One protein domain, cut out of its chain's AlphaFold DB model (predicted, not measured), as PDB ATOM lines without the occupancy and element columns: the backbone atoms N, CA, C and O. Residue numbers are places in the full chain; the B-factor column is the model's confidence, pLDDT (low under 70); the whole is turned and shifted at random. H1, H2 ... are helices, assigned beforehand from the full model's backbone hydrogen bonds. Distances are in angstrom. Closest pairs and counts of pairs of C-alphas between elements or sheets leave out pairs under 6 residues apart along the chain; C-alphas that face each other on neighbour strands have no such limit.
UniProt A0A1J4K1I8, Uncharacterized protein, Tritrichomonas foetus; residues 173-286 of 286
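AT A GLANCE: This is residues 173 to 286 of the 286 residues of an uncharacterized protein of Tritrichomonas foetus (UniProt A0A1J4K1I8). Helices H5, H6 and H7 make a U with square corners, H6 as its base, and H1 runs through the core from one arm of the U to the other, alongside the base. H2 lies between the ends of the arms away from H6; the hairpin of H8 and H9 makes one end of the body beyond H7, and little H4 lies at the opposite end by H5. The printed part has 114 residues with nine named helices, H1 to H9 in chain order, and no named strand; the class is all helix, and the helix packing is mostly crossed. The whole is compact, with a radius of gyration of the C-alphas of 13.8 A and spans of 38 by 32 by 21 A.

IN THESE COORDINATES: Start at Pro 173 and pass to C-alpha 182 at (29.706, -3.450, 90.846), where H1 begins; it runs to residue 190, 12.4 A away. Next come H2, residues 196 to 202, H3, residues 206 to 209, and H4, residues 217 to 221. H5, residues 223 to 232, measures 14.5 A, and H6, residues 234 to 242, 11.8 A. H7, residues 244 to 256, measures 18.3 A. Find C-alpha 260 at (43.909, 11.981, 74.713); from there H8 runs 20.3 A to residue 273. H9, residues 275 to 285, measures 15.2 A and ends at C-alpha 285, at (39.757, -0.062, 68.280).

HOW THE PARTS SIT: Begin at the hub, H1. It touches H6 at a shallow tilt of 19 degrees, the same way, with closest C-alphas Val 182 and Arg 234, 6.1 A apart. It touches H5 at 75 degrees, about perpendicular, closest at the C-alphas of Val 182 and Glu 231, 5.9 A. It touches H7 at 71 degrees, only just about perpendicular, closest at the C-alphas of Val 190 and Phe 251, 5.2 A. H5 and H7 are apart. H2 is close to H5 but not clearly touching, closest at the C-alphas of Gln 196 and Lys 223, 5.5 A. H3 and H6 are near each other. H4 and H5 touch only at the corner, closest at the C-alphas of Gln 219 and Asn 226, 4.6 A. H8, with residues 267 to 271 alone, touches H9 in a helical hairpin, only just at a steep tilt of 38 degrees, opposite ways; their closest C-alphas, of Tyr 271 and Ala 278, are 5.1 A apart. Every O i to N i+4 pair is within hydrogen-bond range in H1, H2, H4, H7, H8 and H9, against 5 of 6 in H5 and 3 of 5 in H6; H3 is too short for such a pair, and its one O i to N i+3 pair is not within range.

THE WHOLE: Look to Arg 217 and Glu 276 for the two C-alphas farthest apart, 40.2 A. The printed part has no cut and ends at Ser 286, the chain's last residue. No link is long; H3 to H4, with 7 residues, is short, and the others are tight. The mean pLDDT of the printed part is 91.8, and residues 173 to 176 are under 70.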
ATOM      1  N   PRO A 173      37.307 -12.426  80.372       64.81
ATOM      2  CA  PRO A 173      38.692 -12.304  80.835       64.81
ATOM      3  C   PRO A 173      38.799 -11.910  82.320       64.81
ATOM      4  O   PRO A 173      39.890 -11.919  82.890       64.81
ATOM      5  N   PHE A 174      37.682 -11.557  82.963       66.31
ATOM      6  CA  PHE A 174      37.604 -11.332  84.401       66.31
ATOM      7  C   PHE A 174      36.557 -12.267  85.000       66.31
ATOM      8  O   PHE A 174      35.377 -11.931  85.004       66.31
ATOM      9  N   PRO A 175      36.947 -13.423  85.560       65.44
ATOM     10  CA  PRO A 175      36.001 -14.207  86.333       65.44
ATOM     11  C   PRO A 175      35.531 -13.359  87.519       65.44
ATOM     12  O   PRO A 175      36.343 -12.816  88.286       65.44
ATOM     13  N   ALA A 176      34.214 -13.207  87.657       63.69
ATOM     14  CA  ALA A 176      33.635 -12.518  88.794       63.69
ATOM     15  C   ALA A 176      34.030 -13.267  90.071       63.69
ATOM     16  O   ALA A 176      33.602 -14.390  90.326       63.69
ATOM     17  N   LYS A 177      34.887 -12.651  90.892       74.50
ATOM     18  CA  LYS A 177      35.091 -13.146  92.255       74.50
ATOM     19  C   LYS A 177      33.814 -12.859  93.049       74.50
ATOM     20  O   LYS A 177      33.243 -11.780  92.868       74.50
ATOM     21  N   PRO A 178      33.411 -13.746  93.975       71.44
ATOM     22  CA  PRO A 178      32.102 -13.687  94.636       71.44
ATOM     23  C   PRO A 178      31.806 -12.369  95.376       71.44
ATOM     24  O   PRO A 178      30.646 -12.048  95.621       71.44
ATOM     25  N   ASN A 179      32.822 -11.549  95.670       84.75
ATOM     26  CA  ASN A 179      32.688 -10.385  96.546       84.75
ATOM     27  C   ASN A 179      32.996  -9.025  95.899       84.75
ATOM     28  O   ASN A 179      33.058  -8.041  96.627       84.75
ATOM     29  N   TYR A 180      33.168  -8.917  94.575       90.12
ATOM     30  CA  TYR A 180      33.381  -7.587  93.984       90.12
ATOM     31  C   TYR A 180      32.130  -6.718  94.071       90.12
ATOM     32  O   TYR A 180      31.030  -7.164  93.749       90.12
ATOM     33  N   SER A 181      32.314  -5.458  94.463       95.31
ATOM     34  CA  SER A 181      31.301  -4.432  94.210       95.31
ATOM     35  C   SER A 181      31.152  -4.201  92.702       95.31
ATOM     36  O   SER A 181      32.115  -4.371  91.939       95.31
ATOM     37  N   VAL A 182      29.961  -3.788  92.260       96.12
ATOM     38  CA  VAL A 182      29.706  -3.450  90.846       96.12
ATOM     39  C   VAL A 182      30.721  -2.408  90.386       96.12
ATOM     40  O   VAL A 182      31.326  -2.522  89.319       96.12
ATOM     41  N   PHE A 183      30.969  -1.414  91.236       95.50
ATOM     42  CA  PHE A 183      31.902  -0.340  90.936       95.50
ATOM     43  C   PHE A 183      33.360  -0.803  90.810       95.50
ATOM     44  O   PHE A 183      34.064  -0.367  89.897       95.50
ATOM     45  N   GLU A 184      33.842  -1.681  91.695       95.12
ATOM     46  CA  GLU A 184      35.190  -2.254  91.571       95.12
ATOM     47  C   GLU A 184      35.352  -3.025  90.270       95.12
ATOM     48  O   GLU A 184      36.377  -2.882  89.598       95.12
ATOM     49  N   TYR A 185      34.333  -3.793  89.891       95.31
ATOM     50  CA  TYR A 185      34.348  -4.557  88.656       95.31
ATOM     51  C   TYR A 185      34.405  -3.635  87.428       95.31
ATOM     52  O   TYR A 185      35.274  -3.789  86.568       95.31
ATOM     53  N   MET A 186      33.582  -2.582  87.397       95.88
ATOM     54  CA  MET A 186      33.643  -1.564  86.342       95.88
ATOM     55  C   MET A 186      35.001  -0.848  86.293       95.88
ATOM     56  O   MET A 186      35.530  -0.617  85.207       95.88
ATOM     57  N   ASN A 187      35.616  -0.536  87.437       95.44
ATOM     58  CA  ASN A 187      36.947   0.081  87.463       95.44
ATOM     59  C   ASN A 187      38.024  -0.832  86.867       95.44
ATOM     60  O   ASN A 187      38.935  -0.335  86.204       95.44
ATOM     61  N   LYS A 188      37.921  -2.152  87.073       93.69
ATOM     62  CA  LYS A 188      38.815  -3.137  86.445       93.69
ATOM     63  C   LYS A 188      38.626  -3.194  84.938       93.69
ATOM     64  O   LYS A 188      39.607  -3.164  84.203       93.69
ATOM     65  N   ILE A 189      37.374  -3.191  84.478       93.88
ATOM     66  CA  ILE A 189      37.060  -3.122  83.047       93.88
ATOM     67  C   ILE A 189      37.684  -1.860  82.437       93.88
ATOM     68  O   ILE A 189      38.298  -1.920  81.375       93.88
ATOM     69  N   VAL A 190      37.562  -0.716  83.103       94.88
ATOM     70  CA  VAL A 190      38.007   0.578  82.567       94.88
ATOM     71  C   VAL A 190      39.515   0.805  82.740       94.88
ATOM     72  O   VAL A 190      40.092   1.644  82.051       94.88
ATOM     73  N   GLY A 191      40.163   0.085  83.659       93.31
ATOM     74  CA  GLY A 191      41.569   0.284  84.023       93.31
ATOM     75  C   GLY A 191      41.811   1.528  84.884       93.31
ATOM     76  O   GLY A 191      42.945   1.975  85.031       93.31
ATOM     77  N   ARG A 192      40.763   2.145  85.445       94.62
ATOM     78  CA  ARG A 192      40.888   3.279  86.377       94.62
ATOM     79  C   ARG A 192      39.615   3.499  87.180       94.62
ATOM     80  O   ARG A 192      38.552   2.982  86.852       94.62
ATOM     81  N   LYS A 193      39.721   4.353  88.202       95.50
ATOM     82  CA  LYS A 193      38.574   4.801  88.997       95.50
ATOM     83  C   LYS A 193      37.633   5.661  88.153       95.50
ATOM     84  O   LYS A 193      38.032   6.719  87.658       95.50
ATOM     85  N   ILE A 194      36.380   5.234  88.056       95.56
ATOM     86  CA  ILE A 194      35.324   5.959  87.354       95.56
ATOM     87  C   ILE A 194      34.949   7.224  88.146       95.56
ATOM     88  O   ILE A 194      34.804   7.221  89.381       95.56
ATOM     89  N   THR A 195      34.831   8.344  87.436       96.06
ATOM     90  CA  THR A 195      34.505   9.658  88.011       96.06
ATOM     91  C   THR A 195      32.997   9.851  88.171       96.06
ATOM     92  O   THR A 195      32.186   9.099  87.637       96.06
ATOM     93  N   GLN A 196      32.589  10.873  88.927       96.56
ATOM     94  CA  GLN A 196      31.166  11.162  89.117       96.56
ATOM     95  C   GLN A 196      30.466  11.511  87.799       96.56
ATOM     96  O   GLN A 196      29.345  11.064  87.576       96.56
ATOM     97  N   ASP A 197      31.113  12.276  86.922       95.75
ATOM     98  CA  ASP A 197      30.518  12.643  85.636       95.75
ATOM     99  C   ASP A 197      30.383  11.440  84.707       95.75
ATOM    100  O   ASP A 197      29.353  11.280  84.059       95.75
ATOM    101  N   GLU A 198      31.355  10.526  84.716       95.50
ATOM    102  CA  GLU A 198      31.246   9.264  83.979       95.50
ATOM    103  C   GLU A 198      30.070   8.423  84.475       95.50
ATOM    104  O   GLU A 198      29.302   7.933  83.655       95.50
ATOM    105  N   LEU A 199      29.851   8.330  85.791       96.00
ATOM    106  CA  LEU A 199      28.666   7.652  86.332       96.00
ATOM    107  C   LEU A 199      27.360   8.297  85.844       96.00
ATOM    108  O   LEU A 199      26.404   7.587  85.536       96.00
ATOM    109  N   LYS A 200      27.299   9.632  85.730       95.62
ATOM    110  CA  LYS A 200      26.120  10.323  85.172       95.62
ATOM    111  C   LYS A 200      25.906   9.977  83.699       95.62
ATOM    112  O   LYS A 200      24.762   9.822  83.283       95.62
ATOM    113  N   HIS A 201      26.980   9.872  82.916       94.31
ATOM    114  CA  HIS A 201      26.903   9.488  81.506       94.31
ATOM    115  C   HIS A 201      26.482   8.027  81.340       94.31
ATOM    116  O   HIS A 201      25.587   7.739  80.555       94.31
ATOM    117  N   LEU A 202      27.028   7.122  82.153       95.31
ATOM    118  CA  LEU A 202      26.652   5.709  82.151       95.31
ATOM    119  C   LEU A 202      25.164   5.506  82.444       95.31
ATOM    120  O   LEU A 202      24.526   4.683  81.803       95.31
ATOM    121  N   ARG A 203      24.574   6.323  83.323       94.94
ATOM    122  CA  ARG A 203      23.125   6.317  83.601       94.94
ATOM    123  C   ARG A 203      22.257   6.718  82.406       94.94
ATOM    124  O   ARG A 203      21.061   6.451  82.416       94.94
ATOM    125  N   LYS A 204      22.842   7.372  81.404       93.50
ATOM    126  CA  LYS A 204      22.190   7.728  80.136       93.50
ATOM    127  C   LYS A 204      22.543   6.758  79.009       93.50
ATOM    128  O   LYS A 204      21.965   6.849  77.933       93.50
ATOM    129  N   CYS A 205      23.509   5.870  79.230       92.38
ATOM    130  CA  CYS A 205      23.954   4.919  78.229       92.38
ATOM    131  C   CYS A 205      22.861   3.858  78.003       92.38
ATOM    132  O   CYS A 205      22.330   3.331  78.990       92.38
ATOM    133  N   PRO A 206      22.560   3.491  76.742       91.00
ATOM    134  CA  PRO A 206      21.586   2.444  76.422       91.00
ATOM    135  C   PRO A 206      21.843   1.116  77.144       91.00
ATOM    136  O   PRO A 206      20.896   0.422  77.495       91.00
ATOM    137  N   LEU A 207      23.111   0.808  77.446       90.62
ATOM    138  CA  LEU A 207      23.513  -0.376  78.212       90.62
ATOM    139  C   LEU A 207      22.857  -0.479  79.588       90.62
ATOM    140  O   LEU A 207      22.522  -1.572  80.032       90.62
ATOM    141  N   PHE A 208      22.719   0.648  80.284       94.25
ATOM    142  CA  PHE A 208      22.321   0.655  81.690       94.25
ATOM    143  C   PHE A 208      20.929   1.230  81.911       94.25
ATOM    144  O   PHE A 208      20.327   0.946  82.943       94.25
ATOM    145  N   ILE A 209      20.396   2.002  80.960       94.19
ATOM    146  CA  ILE A 209      19.121   2.718  81.114       94.19
ATOM    147  C   ILE A 209      17.932   1.795  81.432       94.19
ATOM    148  O   ILE A 209      16.971   2.238  82.050       94.19
ATOM    149  N   GLN A 210      18.004   0.518  81.042       94.00
ATOM    150  CA  GLN A 210      16.957  -0.479  81.292       94.00
ATOM    151  C   GLN A 210      17.002  -1.069  82.711       94.00
ATOM    152  O   GLN A 210      15.974  -1.481  83.236       94.00
ATOM    153  N   TYR A 211      18.180  -1.090  83.339       95.44
ATOM    154  CA  TYR A 211      18.414  -1.721  84.648       95.44
ATOM    155  C   TYR A 211      18.480  -0.708  85.790       95.44
ATOM    156  O   TYR A 211      18.452  -1.056  86.969       95.44
ATOM    157  N   LEU A 212      18.627   0.566  85.444       96.25
ATOM    158  CA  LEU A 212      18.922   1.638  86.371       96.25
ATOM    159  C   LEU A 212      17.792   2.670  86.368       96.25
ATOM    160  O   LEU A 212      17.359   3.092  85.296       96.25
ATOM    161  N   PRO A 213      17.325   3.142  87.543       96.31
ATOM    162  CA  PRO A 213      16.303   4.184  87.584       96.31
ATOM    163  C   PRO A 213      16.793   5.488  86.932       96.31
ATOM    164  O   PRO A 213      17.975   5.675  86.649       96.31
ATOM    165  N   ARG A 214      15.893   6.454  86.726       95.19
ATOM    166  CA  ARG A 214      16.302   7.787  86.254       95.19
ATOM    167  C   ARG A 214      17.179   8.486  87.295       95.19
ATOM    168  O   ARG A 214      17.045   8.279  88.501       95.19
ATOM    169  N   LEU A 215      18.121   9.301  86.824       96.38
ATOM    170  CA  LEU A 215      19.064  10.017  87.680       96.38
ATOM    171  C   LEU A 215      18.359  11.141  88.458       96.38
ATOM    172  O   LEU A 215      17.716  12.001  87.856       96.38
ATOM    173  N   THR A 216      18.500  11.156  89.785       97.38
ATOM    174  CA  THR A 216      17.924  12.205  90.643       97.38
ATOM    175  C   THR A 216      18.901  13.360  90.878       97.38
ATOM    176  O   THR A 216      20.117  13.235  90.708       97.38
ATOM    177  N   ARG A 217      18.385  14.513  91.324       97.25
ATOM    178  CA  ARG A 217      19.206  15.706  91.604       97.25
ATOM    179  C   ARG A 217      20.277  15.459  92.672       97.25
ATOM    180  O   ARG A 217      21.373  16.006  92.554       97.25
ATOM    181  N   ASN A 218      19.982  14.659  93.698       97.38
ATOM    182  CA  ASN A 218      20.947  14.378  94.762       97.38
ATOM    183  C   ASN A 218      22.068  13.457  94.262       97.38
ATOM    184  O   ASN A 218      23.238  13.787  94.447       97.38
ATOM    185  N   GLN A 219      21.736  12.431  93.473       96.81
ATOM    186  CA  GLN A 219      22.711  11.557  92.799       96.81
ATOM    187  C   GLN A 219      23.602  12.331  91.810       96.81
ATOM    188  O   GLN A 219      24.797  12.060  91.684       96.81
ATOM    189  N   CYS A 220      23.068  13.364  91.143       96.19
ATOM    190  CA  CYS A 220      23.879  14.273  90.327       96.19
ATOM    191  C   CYS A 220      24.934  15.029  91.150       96.19
ATOM    192  O   CYS A 220      25.992  15.362  90.617       96.19
ATOM    193  N   ARG A 221      24.652  15.332  92.421       96.50
ATOM    194  CA  ARG A 221      25.522  16.130  93.297       96.50
ATOM    195  C   ARG A 221      26.466  15.273  94.130       96.50
ATOM    196  O   ARG A 221      27.607  15.674  94.327       96.50
ATOM    197  N   ARG A 222      26.037  14.088  94.564       97.50
ATOM    198  CA  ARG A 222      26.773  13.220  95.488       97.50
ATOM    199  C   ARG A 222      27.147  11.904  94.817       97.50
ATOM    200  O   ARG A 222      26.281  11.118  94.448       97.50
ATOM    201  N   LYS A 223      28.455  11.649  94.695       96.44
ATOM    202  CA  LYS A 223      28.980  10.420  94.081       96.44
ATOM    203  C   LYS A 223      28.513   9.161  94.821       96.44
ATOM    204  O   LYS A 223      28.107   8.216  94.159       96.44
ATOM    205  N   ASN A 224      28.537   9.170  96.153       97.19
ATOM    206  CA  ASN A 224      28.205   7.998  96.972       97.19
ATOM    207  C   ASN A 224      26.751   7.550  96.774       97.19
ATOM    208  O   ASN A 224      26.520   6.386  96.483       97.19
ATOM    209  N   GLU A 225      25.800   8.487  96.788       97.56
ATOM    210  CA  GLU A 225      24.388   8.170  96.520       97.56
ATOM    211  C   GLU A 225      24.181   7.617  95.105       97.56
ATOM    212  O   GLU A 225      23.316   6.781  94.885       97.56
ATOM    213  N   ASN A 226      24.967   8.065  94.119       96.88
ATOM    214  CA  ASN A 226      24.906   7.484  92.780       96.88
ATOM    215  C   ASN A 226      25.468   6.051  92.770       96.88
ATOM    216  O   ASN A 226      24.877   5.176  92.149       96.88
ATOM    217  N   LEU A 227      26.569   5.793  93.486       96.88
ATOM    218  CA  LEU A 227      27.165   4.456  93.612       96.88
ATOM    219  C   LEU A 227      26.216   3.454  94.277       96.88
ATOM    220  O   LEU A 227      26.064   2.348  93.771       96.88
ATOM    221  N   GLU A 228      25.523   3.852  95.343       97.75
ATOM    222  CA  GLU A 228      24.527   3.012  96.029       97.75
ATOM    223  C   GLU A 228      23.425   2.517  95.079       97.75
ATOM    224  O   GLU A 228      22.918   1.403  95.215       97.75
ATOM    225  N   VAL A 229      23.082   3.300  94.053       97.75
ATOM    226  CA  VAL A 229      22.090   2.879  93.057       97.75
ATOM    227  C   VAL A 229      22.639   1.797  92.125       97.75
ATOM    228  O   VAL A 229      21.900   0.898  91.736       97.75
ATOM    229  N   PHE A 230      23.926   1.843  91.777       97.25
ATOM    230  CA  PHE A 230      24.554   0.753  91.022       97.25
ATOM    231  C   PHE A 230      24.649  -0.516  91.875       97.25
ATOM    232  O   PHE A 230      24.335  -1.598  91.389       97.25
ATOM    233  N   GLU A 231      25.012  -0.383  93.153       97.00
ATOM    234  CA  GLU A 231      25.112  -1.530  94.062       97.00
ATOM    235  C   GLU A 231      23.747  -2.151  94.386       97.00
ATOM    236  O   GLU A 231      23.625  -3.370  94.449       97.00
ATOM    237  N   SER A 232      22.681  -1.356  94.514       97.44
ATOM    238  CA  SER A 232      21.327  -1.908  94.695       97.44
ATOM    239  C   SER A 232      20.824  -2.669  93.460       97.44
ATOM    240  O   SER A 232      20.070  -3.629  93.602       97.44
ATOM    241  N   ALA A 233      21.294  -2.318  92.258       97.31
ATOM    242  CA  ALA A 233      21.017  -3.043  91.014       97.31
ATOM    243  C   ALA A 233      22.024  -4.179  90.718       97.31
ATOM    244  O   ALA A 233      22.032  -4.732  89.614       97.31
ATOM    245  N   ARG A 234      22.873  -4.561  91.685       95.94
ATOM    246  CA  ARG A 234      23.968  -5.532  91.502       95.94
ATOM    247  C   ARG A 234      23.539  -6.850  90.868       95.94
ATOM    248  O   ARG A 234      24.228  -7.327  89.971       95.94
ATOM    249  N   ALA A 235      22.417  -7.422  91.304       95.31
ATOM    250  CA  ALA A 235      21.931  -8.710  90.801       95.31
ATOM    251  C   ALA A 235      21.676  -8.706  89.283       95.31
ATOM    252  O   ALA A 235      21.844  -9.729  88.629       95.31
ATOM    253  N   GLN A 236      21.307  -7.551  88.722       95.75
ATOM    254  CA  GLN A 236      21.051  -7.386  87.290       95.75
ATOM    255  C   GLN A 236      22.319  -6.964  86.537       95.75
ATOM    256  O   GLN A 236      22.564  -7.412  85.420       95.75
ATOM    257  N   LEU A 237      23.145  -6.111  87.154       96.00
ATOM    258  CA  LEU A 237      24.329  -5.546  86.508       96.00
ATOM    259  C   LEU A 237      25.518  -6.505  86.442       96.00
ATOM    260  O   LEU A 237      26.236  -6.481  85.448       96.00
ATOM    261  N   MET A 238      25.752  -7.333  87.462       95.06
ATOM    262  CA  MET A 238      26.923  -8.221  87.479       95.06
ATOM    263  C   MET A 238      26.923  -9.226  86.316       95.06
ATOM    264  O   MET A 238      27.898  -9.218  85.564       95.06
ATOM    265  N   PRO A 239      25.832  -9.977  86.048       94.25
ATOM    266  CA  PRO A 239      25.788 -10.886  84.900       94.25
ATOM    267  C   PRO A 239      25.945 -10.163  83.557       94.25
ATOM    268  O   PRO A 239      26.457 -10.722  82.593       94.25
ATOM    269  N   LEU A 240      25.497  -8.905  83.475       94.62
ATOM    270  CA  LEU A 240      25.659  -8.077  82.284       94.62
ATOM    271  C   LEU A 240      27.124  -7.669  82.088       94.62
ATOM    272  O   LEU A 240      27.638  -7.764  80.980       94.62
ATOM    273  N   LEU A 241      27.799  -7.238  83.153       94.81
ATOM    274  CA  LEU A 241      29.203  -6.832  83.119       94.81
ATOM    275  C   LEU A 241      30.156  -8.017  82.923       94.81
ATOM    276  O   LEU A 241      31.265  -7.827  82.433       94.81
ATOM    277  N   GLU A 242      29.759  -9.233  83.287       93.12
ATOM    278  CA  GLU A 242      30.531 -10.447  83.011       93.12
ATOM    279  C   GLU A 242      30.650 -10.730  81.509       93.12
ATOM    280  O   GLU A 242      31.676 -11.249  81.073       93.12
ATOM    281  N   LYS A 243      29.677 -10.307  80.697       92.00
ATOM    282  CA  LYS A 243      29.719 -10.478  79.239       92.00
ATOM    283  C   LYS A 243      30.837  -9.648  78.615       92.00
ATOM    284  O   LYS A 243      30.896  -8.429  78.800       92.00
ATOM    285  N   GLN A 244      31.711 -10.295  77.851       90.25
ATOM    286  CA  GLN A 244      32.901  -9.661  77.286       90.25
ATOM    287  C   GLN A 244      32.546  -8.492  76.354       90.25
ATOM    288  O   GLN A 244      33.200  -7.447  76.388       90.25
ATOM    289  N   GLU A 245      31.468  -8.612  75.580       89.38
ATOM    290  CA  GLU A 245      31.013  -7.565  74.663       89.38
ATOM    291  C   GLU A 245      30.641  -6.293  75.430       89.38
ATOM    292  O   GLU A 245      31.052  -5.186  75.086       89.38
ATOM    293  N   VAL A 246      29.920  -6.455  76.538       92.88
ATOM    294  CA  VAL A 246      29.517  -5.344  77.404       92.88
ATOM    295  C   VAL A 246      30.739  -4.683  78.035       92.88
ATOM    296  O   VAL A 246      30.782  -3.455  78.137       92.88
ATOM    297  N   GLN A 247      31.762  -5.457  78.410       93.62
ATOM    298  CA  GLN A 247      33.024  -4.911  78.921       93.62
ATOM    299  C   GLN A 247      33.730  -4.035  77.883       93.62
ATOM    300  O   GLN A 247      34.215  -2.951  78.223       93.62
ATOM    301  N   PHE A 248      33.780  -4.479  76.624       91.69
ATOM    302  CA  PHE A 248      34.357  -3.699  75.528       91.69
ATOM    303  C   PHE A 248      33.574  -2.420  75.265       91.69
ATOM    304  O   PHE A 248      34.167  -1.345  75.160       91.69
ATOM    305  N   LEU A 249      32.247  -2.510  75.225       92.12
ATOM    306  CA  LEU A 249      31.379  -1.361  74.984       92.12
ATOM    307  C   LEU A 249      31.470  -0.346  76.125       92.12
ATOM    308  O   LEU A 249      31.603   0.850  75.869       92.12
ATOM    309  N   LEU A 250      31.496  -0.809  77.377       95.00
ATOM    310  CA  LEU A 250      31.718   0.039  78.548       95.00
ATOM    311  C   LEU A 250      33.071   0.761  78.468       95.00
ATOM    312  O   LEU A 250      33.140   1.975  78.688       95.00
ATOM    313  N   PHE A 251      34.138   0.028  78.138       94.25
ATOM    314  CA  PHE A 251      35.468   0.607  77.976       94.25
ATOM    315  C   PHE A 251      35.485   1.658  76.862       94.25
ATOM    316  O   PHE A 251      35.858   2.802  77.122       94.25
ATOM    317  N   LYS A 252      35.029   1.300  75.655       92.12
ATOM    318  CA  LYS A 252      34.987   2.179  74.476       92.12
ATOM    319  C   LYS A 252      34.176   3.441  74.753       92.12
ATOM    320  O   LYS A 252      34.635   4.540  74.448       92.12
ATOM    321  N   TYR A 253      33.022   3.299  75.405       93.38
ATOM    322  CA  TYR A 253      32.179   4.425  75.798       93.38
ATOM    323  C   TYR A 253      32.947   5.416  76.682       93.38
ATOM    324  O   TYR A 253      33.045   6.602  76.365       93.38
ATOM    325  N   ILE A 254      33.565   4.941  77.766       94.62
ATOM    326  CA  ILE A 254      34.312   5.816  78.681       94.62
ATOM    327  C   ILE A 254      35.568   6.384  78.012       94.62
ATOM    328  O   ILE A 254      35.880   7.561  78.209       94.62
ATOM    329  N   TYR A 255      36.276   5.572  77.228       93.88
ATOM    330  CA  TYR A 255      37.487   5.950  76.505       93.88
ATOM    331  C   TYR A 255      37.226   7.113  75.537       93.88
ATOM    332  O   TYR A 255      37.935   8.125  75.568       93.88
ATOM    333  N   ASN A 256      36.152   7.033  74.748       91.75
ATOM    334  CA  ASN A 256      35.787   8.065  73.777       91.75
ATOM    335  C   ASN A 256      35.441   9.403  74.447       91.75
ATOM    336  O   ASN A 256      35.778  10.460  73.920       91.75
ATOM    337  N   HIS A 257      34.896   9.387  75.662       89.12
ATOM    338  CA  HIS A 257      34.618  10.605  76.429       89.12
ATOM    339  C   HIS A 257      35.837  11.190  77.173       89.12
ATOM    340  O   HIS A 257      35.701  12.180  77.901       89.12
ATOM    341  N   LYS A 258      37.034  10.598  77.056       91.25
ATOM    342  CA  LYS A 258      38.254  11.113  77.701       91.25
ATOM    343  C   LYS A 258      39.126  11.953  76.773       91.25
ATOM    344  O   LYS A 258      39.149  11.769  75.563       91.25
ATOM    345  N   LYS A 259      39.909  12.842  77.397       91.44
ATOM    346  CA  LYS A 259      41.008  13.567  76.747       91.44
ATOM    347  C   LYS A 259      42.115  12.587  76.316       91.44
ATOM    348  O   LYS A 259      42.341  11.620  77.048       91.44
ATOM    349  N   PRO A 260      42.858  12.866  75.231       91.56
ATOM    350  CA  PRO A 260      43.909  11.981  74.713       91.56
ATOM    351  C   PRO A 260      44.911  11.486  75.768       91.56
ATOM    352  O   PRO A 260      45.128  10.287  75.886       91.56
ATOM    353  N   ASN A 261      45.426  12.360  76.635       90.81
ATOM    354  CA  ASN A 261      46.411  11.957  77.654       90.81
ATOM    355  C   ASN A 261      45.849  10.933  78.659       90.81
ATOM    356  O   ASN A 261      46.557  10.052  79.135       90.81
ATOM    357  N   LEU A 262      44.554  11.034  78.983       91.06
ATOM    358  CA  LEU A 262      43.892  10.087  79.882       91.06
ATOM    359  C   LEU A 262      43.600   8.754  79.187       91.06
ATOM    360  O   LEU A 262      43.597   7.724  79.852       91.06
ATOM    361  N   ARG A 263      43.369   8.774  77.870       93.31
ATOM    362  CA  ARG A 263      43.185   7.572  77.053       93.31
ATOM    363  C   ARG A 263      44.447   6.710  77.051       93.31
ATOM    364  O   ARG A 263      44.351   5.512  77.301       93.31
ATOM    365  N   THR A 264      45.619   7.323  76.881       91.81
ATOM    366  CA  THR A 264      46.910   6.620  76.962       91.81
ATOM    367  C   THR A 264      47.091   5.946  78.321       91.81
ATOM    368  O   THR A 264      47.376   4.754  78.376       91.81
ATOM    369  N   ASN A 265      46.825   6.664  79.420       91.75
ATOM    370  CA  ASN A 265      46.910   6.091  80.769       91.75
ATOM    371  C   ASN A 265      45.924   4.932  80.983       91.75
ATOM    372  O   ASN A 265      46.260   3.958  81.647       91.75
ATOM    373  N   MET A 266      44.713   5.011  80.418       92.44
ATOM    374  CA  MET A 266      43.751   3.904  80.477       92.44
ATOM    375  C   MET A 266      44.285   2.650  79.780       92.44
ATOM    376  O   MET A 266      44.189   1.567  80.349       92.44
ATOM    377  N   MET A 267      44.867   2.791  78.586       92.25
ATOM    378  CA  MET A 267      45.446   1.659  77.855       92.25
ATOM    379  C   MET A 267      46.642   1.054  78.589       92.25
ATOM    380  O   MET A 267      46.714  -0.166  78.700       92.25
ATOM    381  N   LEU A 268      47.533   1.886  79.138       91.44
ATOM    382  CA  LEU A 268      48.685   1.423  79.920       91.44
ATOM    383  C   LEU A 268      48.246   0.626  81.154       91.44
ATOM    384  O   LEU A 268      48.697  -0.498  81.341       91.44
ATOM    385  N   ASN A 269      47.287   1.140  81.928       91.50
ATOM    386  CA  ASN A 269      46.782   0.435  83.109       91.50
ATOM    387  C   ASN A 269      46.126  -0.911  82.758       91.50
ATOM    388  O   ASN A 269      46.186  -1.863  83.540       91.50
ATOM    389  N   ILE A 270      45.462  -1.007  81.601       91.69
ATOM    390  CA  ILE A 270      44.912  -2.286  81.138       91.69
ATOM    391  C   ILE A 270      46.036  -3.219  80.705       91.69
ATOM    392  O   ILE A 270      46.008  -4.376  81.098       91.69
ATOM    393  N   TYR A 271      47.039  -2.728  79.979       91.62
ATOM    394  CA  TYR A 271      48.193  -3.529  79.567       91.62
ATOM    395  C   TYR A 271      48.947  -4.114  80.770       91.62
ATOM    396  O   TYR A 271      49.270  -5.298  80.779       91.62
ATOM    397  N   GLU A 272      49.149  -3.314  81.820       91.25
ATOM    398  CA  GLU A 272      49.800  -3.744  83.065       91.25
ATOM    399  C   GLU A 272      48.967  -4.757  83.863       91.25
ATOM    400  O   GLU A 272      49.525  -5.621  84.537       91.25
ATOM    401  N   SER A 273      47.634  -4.665  83.809       88.62
ATOM    402  CA  SER A 273      46.746  -5.546  84.582       88.62
ATOM    403  C   SER A 273      46.315  -6.809  83.836       88.62
ATOM    404  O   SER A 273      46.066  -7.830  84.478       88.62
ATOM    405  N   ASN A 274      46.191  -6.745  82.509       88.31
ATOM    406  CA  ASN A 274      45.799  -7.845  81.634       88.31
ATOM    407  C   ASN A 274      46.277  -7.575  80.181       88.31
ATOM    408  O   ASN A 274      45.551  -6.945  79.399       88.31
ATOM    409  N   PRO A 275      47.479  -8.051  79.797       87.81
ATOM    410  CA  PRO A 275      48.059  -7.773  78.482       87.81
ATOM    411  C   PRO A 275      47.270  -8.413  77.330       87.81
ATOM    412  O   PRO A 275      47.108  -7.790  76.284       87.81
ATOM    413  N   GLU A 276      46.701  -9.607  77.525       89.00
ATOM    414  CA  GLU A 276      45.881 -10.283  76.506       89.00
ATOM    415  C   GLU A 276      44.658  -9.443  76.124       89.00
ATOM    416  O   GLU A 276      44.338  -9.260  74.947       89.00
ATOM    417  N   ARG A 277      44.001  -8.851  77.124       84.56
ATOM    418  CA  ARG A 277      42.867  -7.954  76.902       84.56
ATOM    419  C   ARG A 277      43.275  -6.659  76.208       84.56
ATOM    420  O   ARG A 277      42.490  -6.126  75.425       84.56
ATOM    421  N   ALA A 278      44.461  -6.132  76.497       87.94
ATOM    422  CA  ALA A 278      44.951  -4.935  75.826       87.94
ATOM    423  C   ALA A 278      45.135  -5.171  74.317       87.94
ATOM    424  O   ALA A 278      44.769  -4.301  73.528       87.94
ATOM    425  N   GLU A 279      45.601  -6.357  73.913       88.88
ATOM    426  CA  GLU A 279      45.684  -6.741  72.495       88.88
ATOM    427  C   GLU A 279      44.296  -6.892  71.856       88.88
ATOM    428  O   GLU A 279      44.057  -6.368  70.767       88.88
ATOM    429  N   GLN A 280      43.335  -7.511  72.552       88.25
ATOM    430  CA  GLN A 280      41.949  -7.590  72.067       88.25
ATOM    431  C   GLN A 280      41.316  -6.201  71.900       88.25
ATOM    432  O   GLN A 280      40.649  -5.929  70.905       88.25
ATOM    433  N   LEU A 281      41.548  -5.301  72.860       86.25
ATOM    434  CA  LEU A 281      41.094  -3.915  72.781       86.25
ATOM    435  C   LEU A 281      41.727  -3.186  71.604       86.25
ATOM    436  O   LEU A 281      41.034  -2.469  70.894       86.25
ATOM    437  N   LYS A 282      43.028  -3.378  71.383       85.69
ATOM    438  CA  LYS A 282      43.743  -2.775  70.262       85.69
ATOM    439  C   LYS A 282      43.140  -3.203  68.924       85.69
ATOM    440  O   LYS A 282      42.904  -2.335  68.093       85.69
ATOM    441  N   LEU A 283      42.820  -4.490  68.765       85.88
ATOM    442  CA  LEU A 283      42.147  -5.024  67.577       85.88
ATOM    443  C   LEU A 283      40.716  -4.487  67.412       85.88
ATOM    444  O   LEU A 283      40.264  -4.263  66.300       85.88
ATOM    445  N   PHE A 284      39.991  -4.274  68.513       79.88
ATOM    446  CA  PHE A 284      38.624  -3.740  68.471       79.88
ATOM    447  C   PHE A 284      38.565  -2.225  68.204       79.88
ATOM    448  O   PHE A 284      37.515  -1.689  67.843       79.88
ATOM    449  N   MET A 285      39.662  -1.511  68.462       77.81
ATOM    450  CA  MET A 285      39.757  -0.062  68.280       77.81
ATOM    451  C   MET A 285      40.405   0.357  66.955       77.81
ATOM    452  O   MET A 285      40.281   1.533  66.609       77.81
ATOM    453  N   SER A 286      41.096  -0.557  66.268       80.69
ATOM    454  CA  SER A 286      41.610  -0.381  64.902       80.69
ATOM    455  C   SER A 286      40.513  -0.557  63.866       80.69
ATOM    456  O   SER A 286      40.471   0.270  62.934       80.69
TER     457      SER A 286